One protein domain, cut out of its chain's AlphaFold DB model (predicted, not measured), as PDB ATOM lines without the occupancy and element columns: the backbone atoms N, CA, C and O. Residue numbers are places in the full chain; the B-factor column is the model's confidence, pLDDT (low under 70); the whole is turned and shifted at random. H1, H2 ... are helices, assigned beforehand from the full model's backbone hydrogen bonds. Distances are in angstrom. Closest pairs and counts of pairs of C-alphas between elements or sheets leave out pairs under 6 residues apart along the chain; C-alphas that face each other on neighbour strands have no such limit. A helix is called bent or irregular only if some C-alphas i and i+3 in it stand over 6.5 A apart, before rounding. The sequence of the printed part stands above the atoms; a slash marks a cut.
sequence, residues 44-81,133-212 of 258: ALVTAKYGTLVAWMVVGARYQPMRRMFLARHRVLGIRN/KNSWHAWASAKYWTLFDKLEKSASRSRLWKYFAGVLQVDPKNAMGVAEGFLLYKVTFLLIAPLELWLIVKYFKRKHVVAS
ATOM      1  N   ALA A  44      20.564   3.926 -20.690       92.50
ATOM      2  CA  ALA A  44      21.280   2.917 -21.468       92.50
ATOM      3  C   ALA A  44      22.800   3.017 -21.270       92.50
ATOM      4  O   ALA A  44      23.449   2.004 -21.013       92.50
ATOM      5  N   LEU A  45      23.359   4.230 -21.305       89.81
ATOM      6  CA  LEU A  45      24.788   4.473 -21.101       89.81
ATOM      7  C   LEU A  45      25.234   4.065 -19.692       89.81
ATOM      8  O   LEU A  45      26.260   3.412 -19.523       89.81
ATOM      9  N   VAL A  46      24.455   4.418 -18.668       90.75
ATOM     10  CA  VAL A  46      24.733   4.040 -17.277       90.75
ATOM     11  C   VAL A  46      24.679   2.521 -17.102       90.75
ATOM     12  O   VAL A  46      25.557   1.941 -16.458       90.75
ATOM     13  N   THR A  47      23.687   1.869 -17.708       94.56
ATOM     14  CA  THR A  47      23.544   0.408 -17.670       94.56
ATOM     15  C   THR A  47      24.714  -0.278 -18.372       94.56
ATOM     16  O   THR A  47      25.318  -1.181 -17.796       94.56
ATOM     17  N   ALA A  48      25.090   0.185 -19.568       92.00
ATOM     18  CA  ALA A  48      26.243  -0.320 -20.312       92.00
ATOM     19  C   ALA A  48      27.544  -0.147 -19.514       92.00
ATOM     20  O   ALA A  48      28.280  -1.114 -19.318       92.00
ATOM     21  N   LYS A  49      27.764   1.040 -18.936       89.50
ATOM     22  CA  LYS A  49      28.923   1.366 -18.092       89.50
ATOM     23  C   LYS A  49      29.083   0.409 -16.910       89.50
ATOM     24  O   LYS A  49      30.168  -0.117 -16.662       89.50
ATOM     25  N   TYR A  50      28.019   0.196 -16.139       91.50
ATOM     26  CA  TYR A  50      28.096  -0.692 -14.978       91.50
ATOM     27  C   TYR A  50      28.116  -2.167 -15.382       91.50
ATOM     28  O   TYR A  50      28.812  -2.957 -14.741       91.50
ATOM     29  N   GLY A  51      27.432  -2.532 -16.467       93.94
ATOM     30  CA  GLY A  51      27.465  -3.878 -17.032       93.94
ATOM     31  C   GLY A  51      28.870  -4.278 -17.478       93.94
ATOM     32  O   GLY A  51      29.370  -5.327 -17.067       93.94
ATOM     33  N   THR A  52      29.553  -3.419 -18.238       93.19
ATOM     34  CA  THR A  52      30.933  -3.671 -18.674       93.19
ATOM     35  C   THR A  52      31.912  -3.676 -17.506       93.19
ATOM     36  O   THR A  52      32.797  -4.530 -17.467       93.19
ATOM     37  N   LEU A  53      31.735  -2.810 -16.504       91.38
ATOM     38  CA  LEU A  53      32.535  -2.847 -15.274       91.38
ATOM     39  C   LEU A  53      32.410  -4.191 -14.547       91.38
ATOM     40  O   LEU A  53      33.428  -4.780 -14.176       91.38
ATOM     41  N   VAL A  54      31.187  -4.697 -14.365       91.75
ATOM     42  CA  VAL A  54      30.953  -6.001 -13.725       91.75
ATOM     43  C   VAL A  54      31.548  -7.125 -14.572       91.75
ATOM     44  O   VAL A  54      32.241  -7.986 -14.032       91.75
ATOM     45  N   ALA A  55      31.361  -7.090 -15.894       93.69
ATOM     46  CA  ALA A  55      31.947  -8.073 -16.801       93.69
ATOM     47  C   ALA A  55      33.480  -8.115 -16.673       93.69
ATOM     48  O   ALA A  55      34.058  -9.184 -16.470       93.69
ATOM     49  N   TRP A  56      34.145  -6.958 -16.684       93.38
ATOM     50  CA  TRP A  56      35.595  -6.866 -16.497       93.38
ATOM     51  C   TRP A  56      36.052  -7.315 -15.110       93.38
ATOM     52  O   TRP A  56      37.100  -7.950 -14.997       93.38
ATOM     53  N   MET A  57      35.276  -7.049 -14.056       89.31
ATOM     54  CA  MET A  57      35.545  -7.585 -12.719       89.31
ATOM     55  C   MET A  57      35.496  -9.116 -12.693       89.31
ATOM     56  O   MET A  57      36.391  -9.738 -12.117       89.31
ATOM     57  N   VAL A  58      34.505  -9.728 -13.345       90.75
ATOM     58  CA  VAL A  58      34.383 -11.193 -13.451       90.75
ATOM     59  C   VAL A  58      35.544 -11.777 -14.258       90.75
ATOM     60  O   VAL A  58      36.179 -12.741 -13.820       90.75
ATOM     61  N   VAL A  59      35.881 -11.163 -15.396       92.25
ATOM     62  CA  VAL A  59      37.032 -11.558 -16.224       92.25
ATOM     63  C   VAL A  59      38.334 -11.442 -15.426       92.25
ATOM     64  O   VAL A  59      39.130 -12.380 -15.403       92.25
ATOM     65  N   GLY A  60      38.541 -10.342 -14.704       90.31
ATOM     66  CA  GLY A  60      39.705 -10.153 -13.842       90.31
ATOM     67  C   GLY A  60      39.785 -11.200 -12.727       90.31
ATOM     68  O   GLY A  60      40.844 -11.800 -12.518       90.31
ATOM     69  N   ALA A  61      38.662 -11.486 -12.063       87.81
ATOM     70  CA  ALA A  61      38.574 -12.494 -11.008       87.81
ATOM     71  C   ALA A  61      38.947 -13.897 -11.509       87.81
ATOM     72  O   ALA A  61      39.678 -14.619 -10.826       87.81
ATOM     73  N   ARG A  62      38.477 -14.269 -12.708       89.12
ATOM     74  CA  ARG A  62      38.683 -15.600 -13.300       89.12
ATOM     75  C   ARG A  62      40.049 -15.767 -13.961       89.12
ATOM     76  O   ARG A  62      40.696 -16.795 -13.767       89.12
ATOM     77  N   TYR A  63      40.495 -14.788 -14.742       89.19
ATOM     78  CA  TYR A  63      41.680 -14.945 -15.588       89.19
ATOM     79  C   TYR A  63      42.965 -14.405 -14.951       89.19
ATOM     80  O   TYR A  63      44.039 -14.922 -15.274       89.19
ATOM     81  N   GLN A  64      42.876 -13.434 -14.032       89.38
ATOM     82  CA  GLN A  64      44.028 -12.754 -13.409       89.38
ATOM     83  C   GLN A  64      45.121 -12.394 -14.441       89.38
ATOM     84  O   GLN A  64      46.270 -12.850 -14.340       89.38
ATOM     85  N   PRO A  65      44.754 -11.675 -15.520       86.44
ATOM     86  CA  PRO A  65      45.601 -11.530 -16.699       86.44
ATOM     87  C   PRO A  65      46.906 -10.798 -16.386       86.44
ATOM     88  O   PRO A  65      47.962 -11.190 -16.888       86.44
ATOM     89  N   MET A  66      46.878  -9.788 -15.513       84.44
ATOM     90  CA  MET A  66      48.090  -9.041 -15.188       84.44
ATOM     91  C   MET A  66      49.026  -9.874 -14.334       84.44
ATOM     92  O   MET A  66      50.222  -9.925 -14.622       84.44
ATOM     93  N   ARG A  67      48.501 -10.615 -13.357       81.94
ATOM     94  CA  ARG A  67      49.310 -11.573 -12.601       81.94
ATOM     95  C   ARG A  67      50.027 -12.559 -13.520       81.94
ATOM     96  O   ARG A  67      51.214 -12.816 -13.314       81.94
ATOM     97  N   ARG A  68      49.351 -13.084 -14.548       84.62
ATOM     98  CA  ARG A  68      49.981 -13.983 -15.530       84.62
ATOM     99  C   ARG A  68      51.093 -13.279 -16.303       84.62
ATOM    100  O   ARG A  68      52.186 -13.833 -16.388       84.62
ATOM    101  N   MET A  69      50.862 -12.061 -16.789       83.19
ATOM    102  CA  MET A  69      51.879 -11.295 -17.522       83.19
ATOM    103  C   MET A  69      53.087 -10.936 -16.647       83.19
ATOM    104  O   MET A  69      54.228 -11.136 -17.062       83.19
ATOM    105  N   PHE A  70      52.867 -10.469 -15.417       79.69
ATOM    106  CA  PHE A  70      53.950 -10.106 -14.501       79.69
ATOM    107  C   PHE A  70      54.745 -11.329 -14.035       79.69
ATOM    108  O   PHE A  70      55.976 -11.282 -14.020       79.69
ATOM    109  N   LEU A  71      54.080 -12.444 -13.716       77.06
ATOM    110  CA  LEU A  71      54.772 -13.683 -13.349       77.06
ATOM    111  C   LEU A  71      55.518 -14.300 -14.537       77.06
ATOM    112  O   LEU A  71      56.619 -14.819 -14.349       77.06
ATOM    113  N   ALA A  72      54.966 -14.224 -15.751       77.38
ATOM    114  CA  ALA A  72      55.655 -14.662 -16.963       77.38
ATOM    115  C   ALA A  72      56.899 -13.804 -17.227       77.38
ATOM    116  O   ALA A  72      57.986 -14.342 -17.434       77.38
ATOM    117  N   ARG A  73      56.789 -12.474 -17.111       70.75
ATOM    118  CA  ARG A  73      57.918 -11.556 -17.314       70.75
ATOM    119  C   ARG A  73      59.026 -11.759 -16.282       70.75
ATOM    120  O   ARG A  73      60.200 -11.710 -16.633       70.75
ATOM    121  N   HIS A  74      58.671 -12.065 -15.035       62.53
ATOM    122  CA  HIS A  74      59.650 -12.365 -13.989       62.53
ATOM    123  C   HIS A  74      60.382 -13.704 -14.210       62.53
ATOM    124  O   HIS A  74      61.486 -13.882 -13.696       62.53
ATOM    125  N   ARG A  75      59.801 -14.637 -14.983       62.22
ATOM    126  CA  ARG A  75      60.502 -15.849 -15.446       62.22
ATOM    127  C   ARG A  75      61.458 -15.551 -16.600       62.22
ATOM    128  O   ARG A  75      62.560 -16.087 -16.605       62.22
ATOM    129  N   VAL A  76      61.051 -14.697 -17.540       64.00
ATOM    130  CA  VAL A  76      61.851 -14.354 -18.731       64.00
ATOM    131  C   VAL A  76      63.042 -13.459 -18.380       64.00
ATOM    132  O   VAL A  76      64.135 -13.678 -18.888       64.00
ATOM    133  N   LEU A  77      62.880 -12.505 -17.457       63.38
ATOM    134  CA  LEU A  77      63.958 -11.598 -17.034       63.38
ATOM    135  C   LEU A  77      65.027 -12.247 -16.139       63.38
ATOM    136  O   LEU A  77      65.873 -11.538 -15.603       63.38
ATOM    137  N   GLY A  78      65.014 -13.573 -15.963       51.53
ATOM    138  CA  GLY A  78      66.181 -14.288 -15.453       51.53
ATOM    139  C   GLY A  78      66.707 -13.781 -14.108       51.53
ATOM    140  O   GLY A  78      67.914 -13.836 -13.879       51.53
ATOM    141  N   ILE A  79      65.839 -13.321 -13.192       52.81
ATOM    142  CA  ILE A  79      66.225 -13.206 -11.779       52.81
ATOM    143  C   ILE A  79      66.374 -14.641 -11.271       52.81
ATOM    144  O   ILE A  79      65.449 -15.281 -10.769       52.81
ATOM    145  N   ARG A  80      67.576 -15.157 -11.504       45.97
ATOM    146  CA  ARG A  80      68.055 -16.539 -11.436       45.97
ATOM    147  C   ARG A  80      68.162 -17.071 -10.001       45.97
ATOM    148  O   ARG A  80      69.052 -17.855  -9.711       45.97
ATOM    149  N   ASN A  81      67.260 -16.661  -9.106       48.94
ATOM    150  CA  ASN A  81      67.264 -17.048  -7.691       48.94
ATOM    151  C   ASN A  81      65.999 -17.789  -7.235       48.94
ATOM    152  O   ASN A  81      65.810 -18.012  -6.040       48.94
ATOM    153  N   LYS A 133      66.417   2.861  -9.779       58.66
ATOM    154  CA  LYS A 133      65.555   3.869  -9.137       58.66
ATOM    155  C   LYS A 133      64.809   4.751 -10.147       58.66
ATOM    156  O   LYS A 133      63.826   5.382  -9.783       58.66
ATOM    157  N   ASN A 134      65.232   4.730 -11.409       68.44
ATOM    158  CA  ASN A 134      64.716   5.590 -12.467       68.44
ATOM    159  C   ASN A 134      63.841   4.833 -13.480       68.44
ATOM    160  O   ASN A 134      63.385   5.414 -14.458       68.44
ATOM    161  N   SER A 135      63.591   3.535 -13.279       77.56
ATOM    162  CA  SER A 135      62.669   2.802 -14.143       77.56
ATOM    163  C   SER A 135      61.232   3.194 -13.808       77.56
ATOM    164  O   SER A 135      60.730   2.882 -12.725       77.56
ATOM    165  N   TRP A 136      60.539   3.831 -14.755       83.56
ATOM    166  CA  TRP A 136      59.106   4.128 -14.644       83.56
ATOM    167  C   TRP A 136      58.290   2.875 -14.278       83.56
ATOM    168  O   TRP A 136      57.349   2.955 -13.492       83.56
ATOM    169  N   HIS A 137      58.707   1.687 -14.734       78.50
ATOM    170  CA  HIS A 137      58.074   0.422 -14.357       78.50
ATOM    171  C   HIS A 137      58.250   0.065 -12.874       78.50
ATOM    172  O   HIS A 137      57.323  -0.474 -12.265       78.50
ATOM    173  N   ALA A 138      59.404   0.359 -12.271       76.00
ATOM    174  CA  ALA A 138      59.621   0.137 -10.841       76.00
ATOM    175  C   ALA A 138      58.715   1.057 -10.007       76.00
ATOM    176  O   ALA A 138      58.058   0.601  -9.072       76.00
ATOM    177  N   TRP A 139      58.592   2.325 -10.408       83.06
ATOM    178  CA  TRP A 139      57.659   3.262  -9.779       83.06
ATOM    179  C   TRP A 139      56.194   2.837  -9.963       83.06
ATOM    180  O   TRP A 139      55.437   2.788  -8.992       83.06
ATOM    181  N   ALA A 140      55.800   2.471 -11.187       79.50
ATOM    182  CA  ALA A 140      54.433   2.073 -11.508       79.50
ATOM    183  C   ALA A 140      54.033   0.789 -10.775       79.50
ATOM    184  O   ALA A 140      52.944   0.722 -10.211       79.50
ATOM    185  N   SER A 141      54.925  -0.205 -10.714       77.25
ATOM    186  CA  SER A 141      54.679  -1.435  -9.955       77.25
ATOM    187  C   SER A 141      54.591  -1.164  -8.452       77.25
ATOM    188  O   SER A 141      53.677  -1.672  -7.809       77.25
ATOM    189  N   ALA A 142      55.445  -0.307  -7.883       79.06
ATOM    190  CA  ALA A 142      55.337   0.091  -6.478       79.06
ATOM    191  C   ALA A 142      53.997   0.789  -6.179       79.06
ATOM    192  O   ALA A 142      53.301   0.420  -5.231       79.06
ATOM    193  N   LYS A 143      53.584   1.749  -7.020       81.56
ATOM    194  CA  LYS A 143      52.271   2.407  -6.911       81.56
ATOM    195  C   LYS A 143      51.120   1.413  -7.051       81.56
ATOM    196  O   LYS A 143      50.177   1.473  -6.260       81.56
ATOM    197  N   TYR A 144      51.220   0.482  -7.993       78.56
ATOM    198  CA  TYR A 144      50.250  -0.589  -8.193       78.56
ATOM    199  C   TYR A 144      50.076  -1.426  -6.921       78.56
ATOM    200  O   TYR A 144      48.962  -1.513  -6.410       78.56
ATOM    201  N   TRP A 145      51.162  -1.929  -6.324       79.00
ATOM    202  CA  TRP A 145      51.089  -2.701  -5.076       79.00
ATOM    203  C   TRP A 145      50.437  -1.914  -3.930       79.00
ATOM    204  O   TRP A 145      49.580  -2.448  -3.232       79.00
ATOM    205  N   THR A 146      50.737  -0.618  -3.786       82.44
ATOM    206  CA  THR A 146      50.097   0.200  -2.736       82.44
ATOM    207  C   THR A 146      48.593   0.397  -2.935       82.44
ATOM    208  O   THR A 146      47.852   0.494  -1.955       82.44
ATOM    209  N   LEU A 147      48.118   0.472  -4.184       77.75
ATOM    210  CA  LEU A 147      46.684   0.526  -4.484       77.75
ATOM    211  C   LEU A 147      46.010  -0.807  -4.157       77.75
ATOM    212  O   LEU A 147      44.906  -0.809  -3.611       77.75
ATOM    213  N   PHE A 148      46.695  -1.917  -4.425       76.50
ATOM    214  CA  PHE A 148      46.220  -3.256  -4.092       76.50
ATOM    215  C   PHE A 148      46.057  -3.455  -2.591       76.50
ATOM    216  O   PHE A 148      44.969  -3.823  -2.157       76.50
ATOM    217  N   ASP A 149      47.068  -3.109  -1.793       81.81
ATOM    218  CA  ASP A 149      46.992  -3.232  -0.332       81.81
ATOM    219  C   ASP A 149      45.826  -2.413   0.250       81.81
ATOM    220  O   ASP A 149      45.180  -2.807   1.225       81.81
ATOM    221  N   LYS A 150      45.533  -1.248  -0.344       84.25
ATOM    222  CA  LYS A 150      44.390  -0.413   0.055       84.25
ATOM    223  C   LYS A 150      43.057  -1.043  -0.337       84.25
ATOM    224  O   LYS A 150      42.125  -1.012   0.467       84.25
ATOM    225  N   LEU A 151      42.958  -1.604  -1.539       77.62
ATOM    226  CA  LEU A 151      41.758  -2.300  -2.001       77.62
ATOM    227  C   LEU A 151      41.489  -3.555  -1.172       77.62
ATOM    228  O   LEU A 151      40.351  -3.756  -0.767       77.62
ATOM    229  N   GLU A 152      42.514  -4.333  -0.832       79.81
ATOM    230  CA  GLU A 152      42.389  -5.505   0.039       79.81
ATOM    231  C   GLU A 152      41.882  -5.116   1.440       79.81
ATOM    232  O   GLU A 152      40.932  -5.706   1.971       79.81
ATOM    233  N   LYS A 153      42.443  -4.049   2.024       81.75
ATOM    234  CA  LYS A 153      41.964  -3.492   3.302       81.75
ATOM    235  C   LYS A 153      40.530  -2.957   3.211       81.75
ATOM    236  O   LYS A 153      39.765  -3.087   4.164       81.75
ATOM    237  N   SER A 154      40.147  -2.364   2.082       80.00
ATOM    238  CA  SER A 154      38.783  -1.865   1.862       80.00
ATOM    239  C   SER A 154      37.777  -3.008   1.671       80.00
ATOM    240  O   SER A 154      36.697  -3.003   2.272       80.00
ATOM    241  N   ALA A 155      38.151  -4.028   0.897       77.56
ATOM    242  CA  ALA A 155      37.331  -5.199   0.614       77.56
ATOM    243  C   ALA A 155      37.084  -6.036   1.875       77.56
ATOM    244  O   ALA A 155      35.962  -6.466   2.124       77.56
ATOM    245  N   SER A 156      38.096  -6.198   2.731       81.00
ATOM    246  CA  SER A 156      37.931  -6.900   4.013       81.00
ATOM    247  C   SER A 156      37.012  -6.160   4.996       81.00
ATOM    248  O   SER A 156      36.320  -6.798   5.796       81.00
ATOM    249  N   ARG A 157      36.956  -4.823   4.924       88.62
ATOM    250  CA  ARG A 157      36.159  -3.992   5.839       88.62
ATOM    251  C   ARG A 157      34.692  -3.840   5.426       88.62
ATOM    252  O   ARG A 157      33.841  -3.610   6.282       88.62
ATOM    253  N   SER A 158      34.374  -3.941   4.142       85.06
ATOM    254  CA  SER A 158      33.051  -3.584   3.614       85.06
ATOM    255  C   SER A 158      32.125  -4.797   3.466       85.06
ATOM    256  O   SER A 158      32.468  -5.819   2.878       85.06
ATOM    257  N   ARG A 159      30.897  -4.681   3.994       89.19
ATOM    258  CA  ARG A 159      29.873  -5.742   3.901       89.19
ATOM    259  C   ARG A 159      29.455  -6.018   2.458       89.19
ATOM    260  O   ARG A 159      29.251  -7.171   2.104       89.19
ATOM    261  N   LEU A 160      29.408  -4.971   1.630       80.94
ATOM    262  CA  LEU A 160      29.144  -5.083   0.195       80.94
ATOM    263  C   LEU A 160      30.121  -6.048  -0.477       80.94
ATOM    264  O   LEU A 160      29.698  -6.926  -1.215       80.94
ATOM    265  N   TRP A 161      31.413  -5.959  -0.162       82.31
ATOM    266  CA  TRP A 161      32.407  -6.860  -0.734       82.31
ATOM    267  C   TRP A 161      32.239  -8.306  -0.279       82.31
ATOM    268  O   TRP A 161      32.426  -9.207  -1.088       82.31
ATOM    269  N   LYS A 162      31.828  -8.549   0.971       84.56
ATOM    270  CA  LYS A 162      31.488  -9.904   1.434       84.56
ATOM    271  C   LYS A 162      30.282 -10.471   0.686       84.56
ATOM    272  O   LYS A 162      30.296 -11.642   0.325       84.56
ATOM    273  N   TYR A 163      29.280  -9.637   0.416       88.12
ATOM    274  CA  TYR A 163      28.118 -10.028  -0.379       88.12
ATOM    275  C   TYR A 163      28.513 -10.361  -1.822       88.12
ATOM    276  O   TYR A 163      28.229 -11.456  -2.296       88.12
ATOM    277  N   PHE A 164      29.253  -9.472  -2.493       81.56
ATOM    278  CA  PHE A 164      29.751  -9.718  -3.849       81.56
ATOM    279  C   PHE A 164      30.662 -10.947  -3.926       81.56
ATOM    280  O   PHE A 164      30.544 -11.730  -4.865       81.56
ATOM    281  N   ALA A 165      31.533 -11.159  -2.937       82.38
ATOM    282  CA  ALA A 165      32.363 -12.358  -2.855       82.38
ATOM    283  C   ALA A 165      31.513 -13.631  -2.709       82.38
ATOM    284  O   ALA A 165      31.840 -14.641  -3.326       82.38
ATOM    285  N   GLY A 166      30.408 -13.566  -1.956       85.81
ATOM    286  CA  GLY A 166      29.439 -14.656  -1.830       85.81
ATOM    287  C   GLY A 166      28.716 -14.960  -3.142       85.81
ATOM    288  O   GLY A 166      28.691 -16.111  -3.567       85.81
ATOM    289  N   VAL A 167      28.206 -13.929  -3.826       86.56
ATOM    290  CA  VAL A 167      27.524 -14.073  -5.129       86.56
ATOM    291  C   VAL A 167      28.464 -14.646  -6.187       86.56
ATOM    292  O   VAL A 167      28.081 -15.516  -6.961       86.56
ATOM    293  N   LEU A 168      29.712 -14.180  -6.213       79.06
ATOM    294  CA  LEU A 168      30.688 -14.608  -7.210       79.06
ATOM    295  C   LEU A 168      31.423 -15.904  -6.820       79.06
ATOM    296  O   LEU A 168      32.210 -16.408  -7.624       79.06
ATOM    297  N   GLN A 169      31.199 -16.431  -5.608       84.19
ATOM    298  CA  GLN A 169      31.971 -17.529  -5.001       84.19
ATOM    299  C   GLN A 169      33.491 -17.304  -5.105       84.19
ATOM    300  O   GLN A 169      34.283 -18.218  -5.345       84.19
ATOM    301  N   VAL A 170      33.910 -16.045  -4.983       78.06
ATOM    302  CA  VAL A 170      35.301 -15.635  -5.159       78.06
ATOM    303  C   VAL A 170      35.981 -15.727  -3.804       78.06
ATOM    304  O   VAL A 170      35.690 -14.943  -2.901       78.06
ATOM    305  N   ASP A 171      36.915 -16.670  -3.675       81.81
ATOM    306  CA  ASP A 171      37.790 -16.751  -2.508       81.81
ATOM    307  C   ASP A 171      38.407 -15.377  -2.202       81.81
ATOM    308  O   ASP A 171      38.808 -14.667  -3.127       81.81
ATOM    309  N   PRO A 172      38.614 -15.005  -0.928       73.88
ATOM    310  CA  PRO A 172      39.264 -13.738  -0.579       73.88
ATOM    311  C   PRO A 172      40.662 -13.597  -1.210       73.88
ATOM    312  O   PRO A 172      41.117 -12.491  -1.482       73.88
ATOM    313  N   LYS A 173      41.319 -14.718  -1.542       74.00
ATOM    314  CA  LYS A 173      42.589 -14.754  -2.292       74.00
ATOM    315  C   LYS A 173      42.463 -14.266  -3.741       74.00
ATOM    316  O   LYS A 173      43.450 -13.831  -4.328       74.00
ATOM    317  N   ASN A 174      41.265 -14.333  -4.310       77.81
ATOM    318  CA  ASN A 174      40.937 -13.883  -5.658       77.81
ATOM    319  C   ASN A 174      40.417 -12.434  -5.686       77.81
ATOM    320  O   ASN A 174      40.182 -11.911  -6.774       77.81
ATOM    321  N   ALA A 175      40.324 -11.743  -4.538       80.00
ATOM    322  CA  ALA A 175      40.041 -10.303  -4.486       80.00
ATOM    323  C   ALA A 175      41.037  -9.488  -5.334       80.00
ATOM    324  O   ALA A 175      40.680  -8.474  -5.934       80.00
ATOM    325  N   MET A 176      42.268  -9.994  -5.462       81.50
ATOM    326  CA  MET A 176      43.285  -9.455  -6.362       81.50
ATOM    327  C   MET A 176      42.807  -9.422  -7.827       81.50
ATOM    328  O   MET A 176      42.997  -8.426  -8.515       81.50
ATOM    329  N   GLY A 177      42.125 -10.468  -8.299       86.12
ATOM    330  CA  GLY A 177      41.604 -10.506  -9.666       86.12
ATOM    331  C   GLY A 177      40.512  -9.463  -9.917       86.12
ATOM    332  O   GLY A 177      40.468  -8.867 -10.989       86.12
ATOM    333  N   VAL A 178      39.676  -9.159  -8.920       85.44
ATOM    334  CA  VAL A 178      38.640  -8.119  -9.062       85.44
ATOM    335  C   VAL A 178      39.269  -6.731  -9.209       85.44
ATOM    336  O   VAL A 178      38.835  -5.937 -10.044       85.44
ATOM    337  N   ALA A 179      40.329  -6.450  -8.450       84.88
ATOM    338  CA  ALA A 179      41.091  -5.212  -8.586       84.88
ATOM    339  C   ALA A 179      41.788  -5.106  -9.957       84.88
ATOM    340  O   ALA A 179      41.799  -4.025 -10.550       84.88
ATOM    341  N   GLU A 180      42.306  -6.216 -10.499       87.25
ATOM    342  CA  GLU A 180      42.825  -6.263 -11.876       87.25
ATOM    343  C   GLU A 180      41.729  -5.954 -12.900       87.25
ATOM    344  O   GLU A 180      41.945  -5.137 -13.796       87.25
ATOM    345  N   GLY A 181      40.543  -6.546 -12.735       90.06
ATOM    346  CA  GLY A 181      39.382  -6.283 -13.583       90.06
ATOM    347  C   GLY A 181      38.955  -4.817 -13.556       90.06
ATOM    348  O   GLY A 181      38.724  -4.219 -14.602       90.06
ATOM    349  N   PHE A 182      38.943  -4.194 -12.376       89.06
ATOM    350  CA  PHE A 182      38.635  -2.770 -12.244       89.06
ATOM    351  C   PHE A 182      39.679  -1.869 -12.920       89.06
ATOM    352  O   PHE A 182      39.325  -0.856 -13.530       89.06
ATOM    353  N   LEU A 183      40.965  -2.222 -12.835       87.44
ATOM    354  CA  LEU A 183      42.009  -1.464 -13.522       87.44
ATOM    355  C   LEU A 183      41.902  -1.614 -15.045       87.44
ATOM    356  O   LEU A 183      41.993  -0.617 -15.758       87.44
ATOM    357  N   LEU A 184      41.665  -2.834 -15.535       90.00
ATOM    358  CA  LEU A 184      41.442  -3.098 -16.960       90.00
ATOM    359  C   LEU A 184      40.229  -2.344 -17.481       90.00
ATOM    360  O   LEU A 184      40.314  -1.719 -18.535       90.00
ATOM    361  N   TYR A 185      39.140  -2.333 -16.715       91.69
ATOM    362  CA  TYR A 185      37.973  -1.527 -17.025       91.69
ATOM    363  C   TYR A 185      38.349  -0.051 -17.170       91.69
ATOM    364  O   TYR A 185      38.025   0.549 -18.181       91.69
ATOM    365  N   LYS A 186      39.099   0.542 -16.232       89.31
ATOM    366  CA  LYS A 186      39.504   1.956 -16.347       89.31
ATOM    367  C   LYS A 186      40.290   2.263 -17.623       89.31
ATOM    368  O   LYS A 186      40.066   3.308 -18.225       89.31
ATOM    369  N   VAL A 187      41.208   1.381 -18.013       88.50
ATOM    370  CA  VAL A 187      42.026   1.570 -19.221       88.50
ATOM    371  C   VAL A 187      41.179   1.394 -20.481       88.50
ATOM    372  O   VAL A 187      41.242   2.215 -21.389       88.50
ATOM    373  N   THR A 188      40.357   0.348 -20.522       90.00
ATOM    374  CA  THR A 188      39.507   0.041 -21.680       90.00
ATOM    375  C   THR A 188      38.352   1.025 -21.829       90.00
ATOM    376  O   THR A 188      37.987   1.360 -22.950       90.00
ATOM    377  N   PHE A 189      37.834   1.572 -20.729       89.50
ATOM    378  CA  PHE A 189      36.739   2.540 -20.715       89.50
ATOM    379  C   PHE A 189      37.055   3.808 -21.513       89.50
ATOM    380  O   PHE A 189      36.156   4.354 -22.139       89.50
ATOM    381  N   LEU A 190      38.319   4.246 -21.568       88.25
ATOM    382  CA  LEU A 190      38.708   5.404 -22.384       88.25
ATOM    383  C   LEU A 190      38.443   5.189 -23.882       88.25
ATOM    384  O   LEU A 190      38.164   6.147 -24.594       88.25
ATOM    385  N   LEU A 191      38.503   3.940 -24.347       90.06
ATOM    386  CA  LEU A 191      38.233   3.565 -25.735       90.06
ATOM    387  C   LEU A 191      36.783   3.109 -25.933       90.06
ATOM    388  O   LEU A 191      36.173   3.404 -26.956       90.06
ATOM    389  N   ILE A 192      36.226   2.399 -24.948       91.19
ATOM    390  CA  ILE A 192      34.883   1.817 -25.022       91.19
ATOM    391  C   ILE A 192      33.802   2.891 -24.862       91.19
ATOM    392  O   ILE A 192      32.819   2.858 -25.592       91.19
ATOM    393  N   ALA A 193      33.972   3.868 -23.965       89.00
ATOM    394  CA  ALA A 193      32.910   4.825 -23.654       89.00
ATOM    395  C   ALA A 193      32.476   5.696 -24.852       89.00
ATOM    396  O   ALA A 193      31.269   5.811 -25.075       89.00
ATOM    397  N   PRO A 194      33.390   6.270 -25.665       90.00
ATOM    398  CA  PRO A 194      32.991   7.002 -26.869       90.00
ATOM    399  C   PRO A 194      32.281   6.103 -27.890       90.00
ATOM    400  O   PRO A 194      31.326   6.532 -28.533       90.00
ATOM    401  N   LEU A 195      32.726   4.848 -28.012       92.81
ATOM    402  CA  LEU A 195      32.159   3.874 -28.943       92.81
ATOM    403  C   LEU A 195      30.742   3.449 -28.528       92.81
ATOM    404  O   LEU A 195      29.840   3.412 -29.364       92.81
ATOM    405  N   GLU A 196      30.532   3.169 -27.239       92.56
ATOM    406  CA  GLU A 196      29.216   2.861 -26.672       92.56
ATOM    407  C   GLU A 196      28.252   4.033 -26.846       92.56
ATOM    408  O   GLU A 196      27.131   3.838 -27.316       92.56
ATOM    409  N   LEU A 197      28.694   5.258 -26.540       89.31
ATOM    410  CA  LEU A 197      27.875   6.453 -26.734       89.31
ATOM    411  C   LEU A 197      27.471   6.617 -28.203       89.31
ATOM    412  O   LEU A 197      26.296   6.834 -28.504       89.31
ATOM    413  N   TRP A 198      28.424   6.464 -29.124       93.00
ATOM    414  CA  TRP A 198      28.164   6.560 -30.557       93.00
ATOM    415  C   TRP A 198      27.156   5.505 -31.039       93.00
ATOM    416  O   TRP A 198      26.224   5.837 -31.777       93.00
ATOM    417  N   LEU A 199      27.288   4.254 -30.581       94.88
ATOM    418  CA  LEU A 199      26.350   3.170 -30.895       94.88
ATOM    419  C   LEU A 199      24.940   3.461 -30.371       94.88
ATOM    420  O   LEU A 199      23.969   3.272 -31.107       94.88
ATOM    421  N   ILE A 200      24.820   3.956 -29.137       93.25
ATOM    422  CA  ILE A 200      23.526   4.310 -28.541       93.25
ATOM    423  C   ILE A 200      22.869   5.436 -29.348       93.25
ATOM    424  O   ILE A 200      21.713   5.308 -29.750       93.25
ATOM    425  N   VAL A 201      23.602   6.504 -29.675       92.00
ATOM    426  CA  VAL A 201      23.060   7.615 -30.478       92.00
ATOM    427  C   VAL A 201      22.608   7.132 -31.859       92.00
ATOM    428  O   VAL A 201      21.508   7.470 -32.301       92.00
ATOM    429  N   LYS A 202      23.404   6.298 -32.540       94.25
ATOM    430  CA  LYS A 202      23.020   5.709 -33.836       94.25
ATOM    431  C   LYS A 202      21.773   4.831 -33.733       94.25
ATOM    432  O   LYS A 202      20.936   4.869 -34.636       94.25
ATOM    433  N   TYR A 203      21.632   4.076 -32.648       95.00
ATOM    434  CA  TYR A 203      20.459   3.248 -32.389       95.00
ATOM    435  C   TYR A 203      19.184   4.090 -32.234       95.00
ATOM    436  O   TYR A 203      18.191   3.814 -32.909       95.00
ATOM    437  N   PHE A 204      19.219   5.152 -31.422       92.69
ATOM    438  CA  PHE A 204      18.067   6.046 -31.243       92.69
ATOM    439  C   PHE A 204      17.732   6.830 -32.518       92.69
ATOM    440  O   PHE A 204      16.561   6.916 -32.880       92.69
ATOM    441  N   LYS A 205      18.737   7.291 -33.277       91.62
ATOM    442  CA  LYS A 205      18.507   7.918 -34.593       91.62
ATOM    443  C   LYS A 205      17.772   6.990 -35.561       91.62
ATOM    444  O   LYS A 205      16.848   7.425 -36.239       91.62
ATOM    445  N   ARG A 206      18.145   5.705 -35.613       94.12
ATOM    446  CA  ARG A 206      17.433   4.716 -36.440       94.12
ATOM    447  C   ARG A 206      15.991   4.516 -35.985       94.12
ATOM    448  O   ARG A 206      15.115   4.412 -36.834       94.12
ATOM    449  N   LYS A 207      15.743   4.467 -34.673       92.81
ATOM    450  CA  LYS A 207      14.384   4.317 -34.137       92.81
ATOM    451  C   LYS A 207      13.474   5.485 -34.496       92.81
ATOM    452  O   LYS A 207      12.334   5.235 -34.861       92.81
ATOM    453  N   HIS A 208      13.986   6.715 -34.460       89.56
ATOM    454  CA  HIS A 208      13.234   7.894 -34.899       89.56
ATOM    455  C   HIS A 208      12.836   7.810 -36.366       89.56
ATOM    456  O   HIS A 208      11.663   7.929 -36.674       89.56
ATOM    457  N   VAL A 209      13.772   7.482 -37.262       92.06
ATOM    458  CA  VAL A 209      13.464   7.346 -38.699       92.06
ATOM    459  C   VAL A 209      12.387   6.285 -38.963       92.06
ATOM    460  O   VAL A 209      11.579   6.449 -39.870       92.06
ATOM    461  N   VAL A 210      12.362   5.204 -38.177       91.75
ATOM    462  CA  VAL A 210      11.333   4.157 -38.290       91.75
ATOM    463  C   VAL A 210       9.991   4.622 -37.721       91.75
ATOM    464  O   VAL A 210       8.968   4.354 -38.334       91.75
ATOM    465  N   ALA A 211       9.981   5.332 -36.590       88.75
ATOM    466  CA  ALA A 211       8.757   5.846 -35.970       88.75
ATOM    467  C   ALA A 211       8.128   7.011 -36.753       88.75
ATOM    468  O   ALA A 211       6.915   7.182 -36.728       88.75
ATOM    469  N   SER A 212       8.943   7.805 -37.454       87.06
ATOM    470  CA  SER A 212       8.484   8.907 -38.304       87.06
ATOM    471  C   SER A 212       7.947   8.451 -39.655       87.06
ATOM    472  O   SER A 212       7.444   9.291 -40.393       87.06
TER     473      SER A 212
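AT A GLANCE: This is residues 44 to 81 and 133 to 212 of the 258 residues of the protein "Hypothetical protein" of Noctiluca scintillans (UniProt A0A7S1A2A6). Two helices, H1 and the long, kinked H5, lie side by side and run opposite ways, while H3 stands crosswise near the start of H5 and makes a corner with the short H4. H2 follows H1; residues 71 to 81 stick out there, and residues 201 to 212 stick out beyond the body too. The printed part has 118 residues with five named helices, H1 to H5 in chain order, and no named strand: all helix. It is loose, with a radius of gyration of the C-alphas of 18.9 A, and elongated, spanning 71 by 36 by 21 A.

HOW THE PARTS SIT: H1, residues 44 to 63, touches H5, residues 172 to 211, at a shallow tilt of 31 degrees, opposite ways; their closest C-alphas, Ala 61 and Gly 177, are 3.9 A apart. H2, residues 65 to 76, and H1 meet only through their link. H3, residues 136 to 157, touches H5 with residues 148 to 155 alone, about perpendicular at 89 degrees; the closest C-alphas, Glu 152 and Ala 175, are 7.0 A apart. H4, residues 159 to 168, and H3 only just touch, only at the corner, with 3 pairs of C-alphas within 8 A; the closest are Ala 155 and Trp 161, 5.4 A. Every O i to N i+4 pair is within hydrogen-bond range in H1, H2, H3 and H4, and 29 of 36 in H5.

IN THESE COORDINATES: H1 begins at C-alpha 44 (21.280, 2.917, -21.468) and is 27.7 A long. H2 measures 16.6 A, H3 31.8 A and H4 14.2 A. H5, 50.7 A, ends at C-alpha 211 (8.757, 5.846, -35.970). It has a kink of 60 degrees near residue 190 and is only just irregular: C-alphas 173 and 176 are 6.7 A apart.

THE WHOLE: The C-alphas farthest apart, Asn 81 and Ser 212, are 71.2 A apart. Residues 82 to 132 are not printed; C-alphas 81 and 133 are 21.0 A apart across the cut. The links printed whole are tight. pLDDT is under 70 at residues 74 to 81 and 133 to 134.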